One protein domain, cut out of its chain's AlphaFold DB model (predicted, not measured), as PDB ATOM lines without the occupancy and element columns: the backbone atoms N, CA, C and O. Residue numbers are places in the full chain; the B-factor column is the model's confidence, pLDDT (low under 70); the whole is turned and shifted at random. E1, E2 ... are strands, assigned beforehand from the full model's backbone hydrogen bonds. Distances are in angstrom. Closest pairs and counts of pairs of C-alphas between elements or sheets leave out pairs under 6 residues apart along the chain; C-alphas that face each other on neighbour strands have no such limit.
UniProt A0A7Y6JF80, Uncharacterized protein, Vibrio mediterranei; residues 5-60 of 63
ATOM      1  N   GLU A   5      89.145  20.303  17.926       85.81
ATOM      2  CA  GLU A   5      88.527  20.559  16.629       85.81
ATOM      3  C   GLU A   5      87.089  21.037  16.836       85.81
ATOM      4  O   GLU A   5      86.204  20.268  17.225       85.81
ATOM      5  N   TYR A   6      86.857  22.321  16.569       89.25
ATOM      6  CA  TYR A   6      85.526  22.911  16.599       89.25
ATOM      7  C   TYR A   6      84.912  22.940  15.205       89.25
ATOM      8  O   TYR A   6      85.558  23.349  14.236       89.25
ATOM      9  N   TYR A   7      83.629  22.601  15.117       91.00
ATOM     10  CA  TYR A   7      82.829  22.898  13.936       91.00
ATOM     11  C   TYR A   7      81.464  23.465  14.312       91.00
ATOM     12  O   TYR A   7      80.879  23.120  15.341       91.00
ATOM     13  N   VAL A   8      80.962  24.355  13.468       90.81
ATOM     14  CA  VAL A   8      79.647  24.971  13.593       90.81
ATOM     15  C   VAL A   8      78.786  24.515  12.429       90.81
ATOM     16  O   VAL A   8      79.185  24.621  11.270       90.81
ATOM     17  N   LYS A   9      77.604  23.991  12.749       90.94
ATOM     18  CA  LYS A   9      76.580  23.678  11.763       90.94
ATOM     19  C   LYS A   9      75.603  24.838  11.641       90.94
ATOM     20  O   LYS A   9      74.957  25.177  12.634       90.94
ATOM     21  N   LEU A  10      75.479  25.398  10.442       87.88
ATOM     22  CA  LEU A  10      74.476  26.406  10.108       87.88
ATOM     23  C   LEU A  10      73.192  25.692   9.678       87.88
ATOM     24  O   LEU A  10      73.161  25.020   8.654       87.88
ATOM     25  N   ASN A  11      72.129  25.794  10.468       87.25
ATOM     26  CA  ASN A  11      70.860  25.155  10.138       87.25
ATOM     27  C   ASN A  11      69.988  26.091   9.281       87.25
ATOM     28  O   ASN A  11      70.064  27.316   9.367       87.25
ATOM     29  N   GLN A  12      69.111  25.501   8.464       85.19
ATOM     30  CA  GLN A  12      68.230  26.237   7.541       85.19
ATOM     31  C   GLN A  12      67.188  27.126   8.241       85.19
ATOM     32  O   GLN A  12      66.585  27.989   7.609       85.19
ATOM     33  N   ASP A  13      66.961  26.912   9.535       86.88
ATOM     34  CA  ASP A  13      66.070  27.708  10.382       86.88
ATOM     35  C   ASP A  13      66.741  28.978  10.942       86.88
ATOM     36  O   ASP A  13      66.099  29.752  11.653       86.88
ATOM     37  N   GLY A  14      68.014  29.217  10.606       82.00
ATOM     38  CA  GLY A  14      68.795  30.351  11.096       82.00
ATOM     39  C   GLY A  14      69.452  30.110  12.458       82.00
ATOM     40  O   GLY A  14      70.087  31.020  12.989       82.00
ATOM     41  N   HIS A  15      69.338  28.906  13.025       85.38
ATOM     42  CA  HIS A  15      70.056  28.520  14.236       85.38
ATOM     43  C   HIS A  15      71.412  27.895  13.911       85.38
ATOM     44  O   HIS A  15      71.599  27.246  12.885       85.38
ATOM     45  N   SER A  16      72.369  28.045  14.823       88.12
ATOM     46  CA  SER A  16      73.700  27.454  14.687       88.12
ATOM     47  C   SER A  16      74.009  26.541  15.863       88.12
ATOM     48  O   SER A  16      73.692  26.864  17.009       88.12
ATOM     49  N   THR A  17      74.654  25.415  15.575       89.94
ATOM     50  CA  THR A  17      75.000  24.400  16.574       89.94
ATOM     51  C   THR A  17      76.502  24.177  16.588       89.94
ATOM     52  O   THR A  17      77.089  23.910  15.541       89.94
ATOM     53  N   VAL A  18      77.125  24.251  17.765       90.69
ATOM     54  CA  VAL A  18      78.576  24.071  17.920       90.69
ATOM     55  C   VAL A  18      78.892  22.668  18.394       90.69
ATOM     56  O   VAL A  18      78.258  22.145  19.313       90.69
ATOM     57  N   TYR A  19      79.924  22.092  17.800       91.38
ATOM     58  CA  TYR A  19      80.482  20.816  18.186       91.38
ATOM     59  C   TYR A  19      81.972  20.963  18.476       91.38
ATOM     60  O   TYR A  19      82.664  21.752  17.835       91.38
ATOM     61  N   CYS A  20      82.447  20.187  19.441       90.19
ATOM     62  CA  CYS A  20      83.847  20.068  19.821       90.19
ATOM     63  C   CYS A  20      84.201  18.583  19.791       90.19
ATOM     64  O   CYS A  20      83.559  17.795  20.485       90.19
ATOM     65  N   GLU A  21      85.165  18.194  18.957       88.62
ATOM     66  CA  GLU A  21      85.628  16.799  18.843       88.62
ATOM     67  C   GLU A  21      84.479  15.803  18.562       88.62
ATOM     68  O   GLU A  21      84.428  14.696  19.090       88.62
ATOM     69  N   GLY A  22      83.494  16.219  17.753       86.62
ATOM     70  CA  GLY A  22      82.311  15.411  17.415       86.62
ATOM     71  C   GLY A  22      81.199  15.401  18.472       86.62
ATOM     72  O   GLY A  22      80.130  14.836  18.235       86.62
ATOM     73  N   HIS A  23      81.399  16.057  19.615       89.38
ATOM     74  CA  HIS A  23      80.397  16.186  20.669       89.38
ATOM     75  C   HIS A  23      79.664  17.521  20.586       89.38
ATOM     76  O   HIS A  23      80.269  18.564  20.360       89.38
ATOM     77  N   LEU A  24      78.349  17.493  20.807       88.06
ATOM     78  CA  LEU A  24      77.536  18.703  20.899       88.06
ATOM     79  C   LEU A  24      77.968  19.545  22.108       88.06
ATOM     80  O   LEU A  24      77.924  19.067  23.243       88.06
ATOM     81  N   SER A  25      78.320  20.808  21.871       86.88
ATOM     82  CA  SER A  25      78.654  21.762  22.929       86.88
ATOM     83  C   SER A  25      77.377  22.387  23.491       86.88
ATOM     84  O   SER A  25      76.777  23.275  22.886       86.88
ATOM     85  N   LEU A  26      76.922  21.900  24.647       81.44
ATOM     86  CA  LEU A  26      75.728  22.424  25.321       81.44
ATOM     87  C   LEU A  26      75.996  23.800  25.958       81.44
ATOM     88  O   LEU A  26      77.122  24.101  26.349       81.44
ATOM     89  N   GLY A  27      74.956  24.640  26.065       78.94
ATOM     90  CA  GLY A  27      75.056  25.996  26.641       78.94
ATOM     91  C   GLY A  27      76.005  26.927  25.878       78.94
ATOM     92  O   GLY A  27      76.633  27.807  26.464       78.94
ATOM     93  N   SER A  28      76.193  26.648  24.588       80.69
ATOM     94  CA  SER A  28      77.083  27.365  23.678       80.69
ATOM     95  C   SER A  28      76.260  27.977  22.547       80.69
ATOM     96  O   SER A  28      76.476  27.673  21.374       80.69
ATOM     97  N   GLU A  29      75.264  28.790  22.897       87.44
ATOM     98  CA  GLU A  29      74.442  29.490  21.915       87.44
ATOM     99  C   GLU A  29      75.325  30.434  21.098       87.44
ATOM    100  O   GLU A  29      75.983  31.317  21.648       87.44
ATOM    101  N   VAL A  30      75.347  30.245  19.781       88.69
ATOM    102  CA  VAL A  30      76.090  31.117  18.870       88.69
ATOM    103  C   VAL A  30      75.269  32.368  18.611       88.69
ATOM    104  O   VAL A  30      74.115  32.279  18.194       88.69
ATOM    105  N   ILE A  31      75.875  33.528  18.843       89.81
ATOM    106  CA  ILE A  31      75.246  34.833  18.612       89.81
ATOM    107  C   ILE A  31      75.830  35.561  17.400       89.81
ATOM    108  O   ILE A  31      75.181  36.448  16.855       89.81
ATOM    109  N   GLU A  32      77.029  35.176  16.959       89.44
ATOM    110  CA  GLU A  32      77.697  35.769  15.801       89.44
ATOM    111  C   GLU A  32      78.599  34.739  15.116       89.44
ATOM    112  O   GLU A  32      79.268  33.949  15.790       89.44
ATOM    113  N   VAL A  33      78.619  34.759  13.780       87.44
ATOM    114  CA  VAL A  33      79.488  33.935  12.932       87.44
ATOM    115  C   VAL A  33      80.140  34.843  11.893       87.44
ATOM    116  O   VAL A  33      79.464  35.400  11.030       87.44
ATOM    117  N   GLU A  34      81.458  34.985  11.970       90.44
ATOM    118  CA  GLU A  34      82.279  35.723  11.012       90.44
ATOM    119  C   GLU A  34      82.999  34.716  10.110       90.44
ATOM    120  O   GLU A  34      83.970  34.079  10.524       90.44
ATOM    121  N   ASN A  35      82.507  34.542   8.880       84.00
ATOM    122  CA  ASN A  35      83.113  33.627   7.915       84.00
ATOM    123  C   ASN A  35      84.444  34.178   7.399       84.00
ATOM    124  O   ASN A  35      84.504  35.262   6.814       84.00
ATOM    125  N   GLN A  36      85.495  33.380   7.545       78.25
ATOM    126  CA  GLN A  36      86.785  33.608   6.918       78.25
ATOM    127  C   GLN A  36      86.834  32.783   5.633       78.25
ATOM    128  O   GLN A  36      87.152  31.595   5.627       78.25
ATOM    129  N   LEU A  37      86.464  33.430   4.527       65.50
ATOM    130  CA  LEU A  37      86.689  32.898   3.185       65.50
ATOM    131  C   LEU A  37      88.190  32.953   2.902       65.50
ATOM    132  O   LEU A  37      88.705  33.969   2.430       65.50
ATOM    133  N   ASP A  38      88.894  31.871   3.214       61.22
ATOM    134  CA  ASP A  38      90.271  31.714   2.775       61.22
ATOM    135  C   ASP A  38      90.254  31.389   1.276       61.22
ATOM    136  O   ASP A  38      89.813  30.324   0.853       61.22
ATOM    137  N   GLN A  39      90.680  32.341   0.440       56.69
ATOM    138  CA  GLN A  39      90.594  32.237  -1.025       56.69
ATOM    139  C   GLN A  39      91.452  31.101  -1.622       56.69
ATOM    140  O   GLN A  39      91.430  30.904  -2.835       56.69
ATOM    141  N   ASN A  40      92.200  30.360  -0.795       58.06
ATOM    142  CA  ASN A  40      93.114  29.297  -1.212       58.06
ATOM    143  C   ASN A  40      92.735  27.881  -0.739       58.06
ATOM    144  O   ASN A  40      93.419  26.937  -1.133       58.06
ATOM    145  N   HIS A  41      91.689  27.697   0.074       55.22
ATOM    146  CA  HIS A  41      91.305  26.378   0.590       55.22
ATOM    147  C   HIS A  41      89.785  26.162   0.526       55.22
ATOM    148  O   HIS A  41      89.015  27.028   0.922       55.22
ATOM    149  N   ASP A  42      89.363  24.974   0.079       59.34
ATOM    150  CA  ASP A  42      87.954  24.520   0.058       59.34
ATOM    151  C   ASP A  42      87.334  24.377   1.469       59.34
ATOM    152  O   ASP A  42      86.140  24.117   1.612       59.34
ATOM    153  N   ASP A  43      88.126  24.544   2.532       66.38
ATOM    154  CA  ASP A  43      87.654  24.491   3.912       66.38
ATOM    155  C   ASP A  43      87.286  25.893   4.412       66.38
ATOM    156  O   ASP A  43      88.138  26.689   4.809       66.38
ATOM    157  N   SER A  44      85.984  26.186   4.433       79.19
ATOM    158  CA  SER A  44      85.465  27.406   5.056       79.19
ATOM    159  C   SER A  44      85.614  27.326   6.576       79.19
ATOM    160  O   SER A  44      85.080  26.419   7.225       79.19
ATOM    161  N   THR A  45      86.325  28.295   7.155       87.25
ATOM    162  CA  THR A  45      86.424  28.462   8.608       87.25
ATOM    163  C   THR A  45      85.741  29.749   9.046       87.25
ATOM    164  O   THR A  45      85.531  30.667   8.254       87.25
ATOM    165  N   ALA A  46      85.362  29.819  10.314       88.88
ATOM    166  CA  ALA A  46      84.737  30.983  10.907       88.88
ATOM    167  C   ALA A  46      85.327  31.301  12.275       88.88
ATOM    168  O   ALA A  46      85.914  30.457  12.966       88.88
ATOM    169  N   ILE A  47      85.120  32.547  12.678       91.12
ATOM    170  CA  ILE A  47      85.190  32.954  14.070       91.12
ATOM    171  C   ILE A  47      83.759  33.029  14.590       91.12
ATOM    172  O   ILE A  47      82.930  33.727  14.013       91.12
ATOM    173  N   ILE A  48      83.465  32.330  15.681       91.81
ATOM    174  CA  ILE A  48      82.148  32.373  16.320       91.81
ATOM    175  C   ILE A  48      82.220  33.082  17.667       91.81
ATOM    176  O   ILE A  48      83.225  32.996  18.383       91.81
ATOM    177  N   MET A  49      81.129  33.752  18.025       93.06
ATOM    178  CA  MET A  49      80.912  34.286  19.363       93.06
ATOM    179  C   MET A  49      79.778  33.527  20.040       93.06
ATOM    180  O   MET A  49      78.681  33.405  19.493       93.06
ATOM    181  N   LEU A  50      80.057  33.019  21.236       90.75
ATOM    182  CA  LEU A  50      79.072  32.379  22.095       90.75
ATOM    183  C   LEU A  50      78.388  33.420  22.990       90.75
ATOM    184  O   LEU A  50      78.991  34.427  23.363       90.75
ATOM    185  N   ALA A  51      77.157  33.142  23.415       89.12
ATOM    186  CA  ALA A  51      76.367  34.014  24.288       89.12
ATOM    187  C   ALA A  51      77.039  34.310  25.642       89.12
ATOM    188  O   ALA A  51      76.774  35.339  26.260       89.12
ATOM    189  N   ASN A  52      77.943  33.437  26.095       87.56
ATOM    190  CA  ASN A  52      78.739  33.643  27.306       87.56
ATOM    191  C   ASN A  52      79.940  34.602  27.109       87.56
ATOM    192  O   ASN A  52      80.723  34.790  28.037       87.56
ATOM    193  N   GLY A  53      80.103  35.187  25.916       89.12
ATOM    194  CA  GLY A  53      81.200  36.087  25.557       89.12
ATOM    195  C   GLY A  53      82.468  35.383  25.063       89.12
ATOM    196  O   GLY A  53      83.445  36.054  24.730       89.12
ATOM    197  N   THR A  54      82.480  34.049  24.994       90.25
ATOM    198  CA  THR A  54      83.622  33.292  24.462       90.25
ATOM    199  C   THR A  54      83.703  33.465  22.952       90.25
ATOM    200  O   THR A  54      82.715  33.279  22.242       90.25
ATOM    201  N   ARG A  55      84.903  33.775  22.457       91.94
ATOM    202  CA  ARG A  55      85.208  33.852  21.028       91.94
ATOM    203  C   ARG A  55      86.081  32.666  20.630       91.94
ATOM    204  O   ARG A  55      87.120  32.449  21.251       91.94
ATOM    205  N   ILE A  56      85.665  31.919  19.612       90.19
ATOM    206  CA  ILE A  56      86.375  30.732  19.117       90.19
ATOM    207  C   ILE A  56      86.719  30.965  17.648       90.19
ATOM    208  O   ILE A  56      85.833  31.258  16.851       90.19
ATOM    209  N   SER A  57      88.000  30.856  17.300       90.31
ATOM    210  CA  SER A  57      88.505  31.068  15.938       90.31
ATOM    211  C   SER A  57      88.878  29.748  15.271       90.31
ATOM    212  O   SER A  57      89.209  28.785  15.960       90.31
ATOM    213  N   GLY A  58      88.879  29.719  13.935       87.25
ATOM    214  CA  GLY A  58      89.254  28.523  13.169       87.25
ATOM    215  C   GLY A  58      88.211  27.408  13.245       87.25
ATOM    216  O   GLY A  58      88.546  26.236  13.105       87.25
ATOM    217  N   VAL A  59      86.951  27.763  13.498       89.38
ATOM    218  CA  VAL A  59      85.845  26.809  13.580       89.38
ATOM    219  C   VAL A  59      85.451  26.400  12.170       89.38
ATOM    220  O   VAL A  59      85.133  27.260  11.353       89.38
ATOM    221  N   LYS A  60      85.439  25.102  11.872       90.75
ATOM    222  CA  LYS A  60      84.987  24.615  10.566       90.75
ATOM    223  C   LYS A  60      83.492  24.881  10.389       90.75
ATOM    224  O   LYS A  60      82.702  24.552  11.271       90.75
TER     225      LYS A  60
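Overview. This is residues 5 to 60 of the 63 residues of an uncharacterized protein of Vibrio mediterranei (UniProt A0A7Y6JF80). A strongly twisted sheet of three strands, E3, E4 and E5, faces the two-stranded hairpin of E1 and E2 in a small sandwich, the strands of the two sheets crossed at 83 degrees. The printed part has 56 residues with no named helix and five strands, E1 to E5 along the chain, class all strand. Both sheets are antiparallel, in the orders E3 E4 E5 and E1 E2. The whole is compact, with a radius of gyration of the C-alphas of 11.0 A and spans of 33 by 23 by 21 A.

Arrangement. E3, residues 30 to 36, E4, residues 45 to 50, and E5, residues 55 to 60, form a meander, each strand the antiparallel neighbour of the one before. Within hydrogen-bond range are N 34 and O 47, 2.8 A, and N 48 and O 56, 2.9 A. In the hairpin of E1, residues 6 to 10, and E2, residues 16 to 20, N 9 and O 17 are 2.8 A apart. The closest C-alphas of E1 and E5 are those of Tyr 7 and Lys 60, 4.4 A.

Along the chain. E3 is 16.2 A long and E4 15.9 A. C-alpha 6 is at (85.526, 22.911, 16.599), C-alpha 60 at (84.987, 24.615, 10.566).

Size, cuts and confidence. The printed part has no cut and no long link. Residues 37 to 43 have pLDDT under 70.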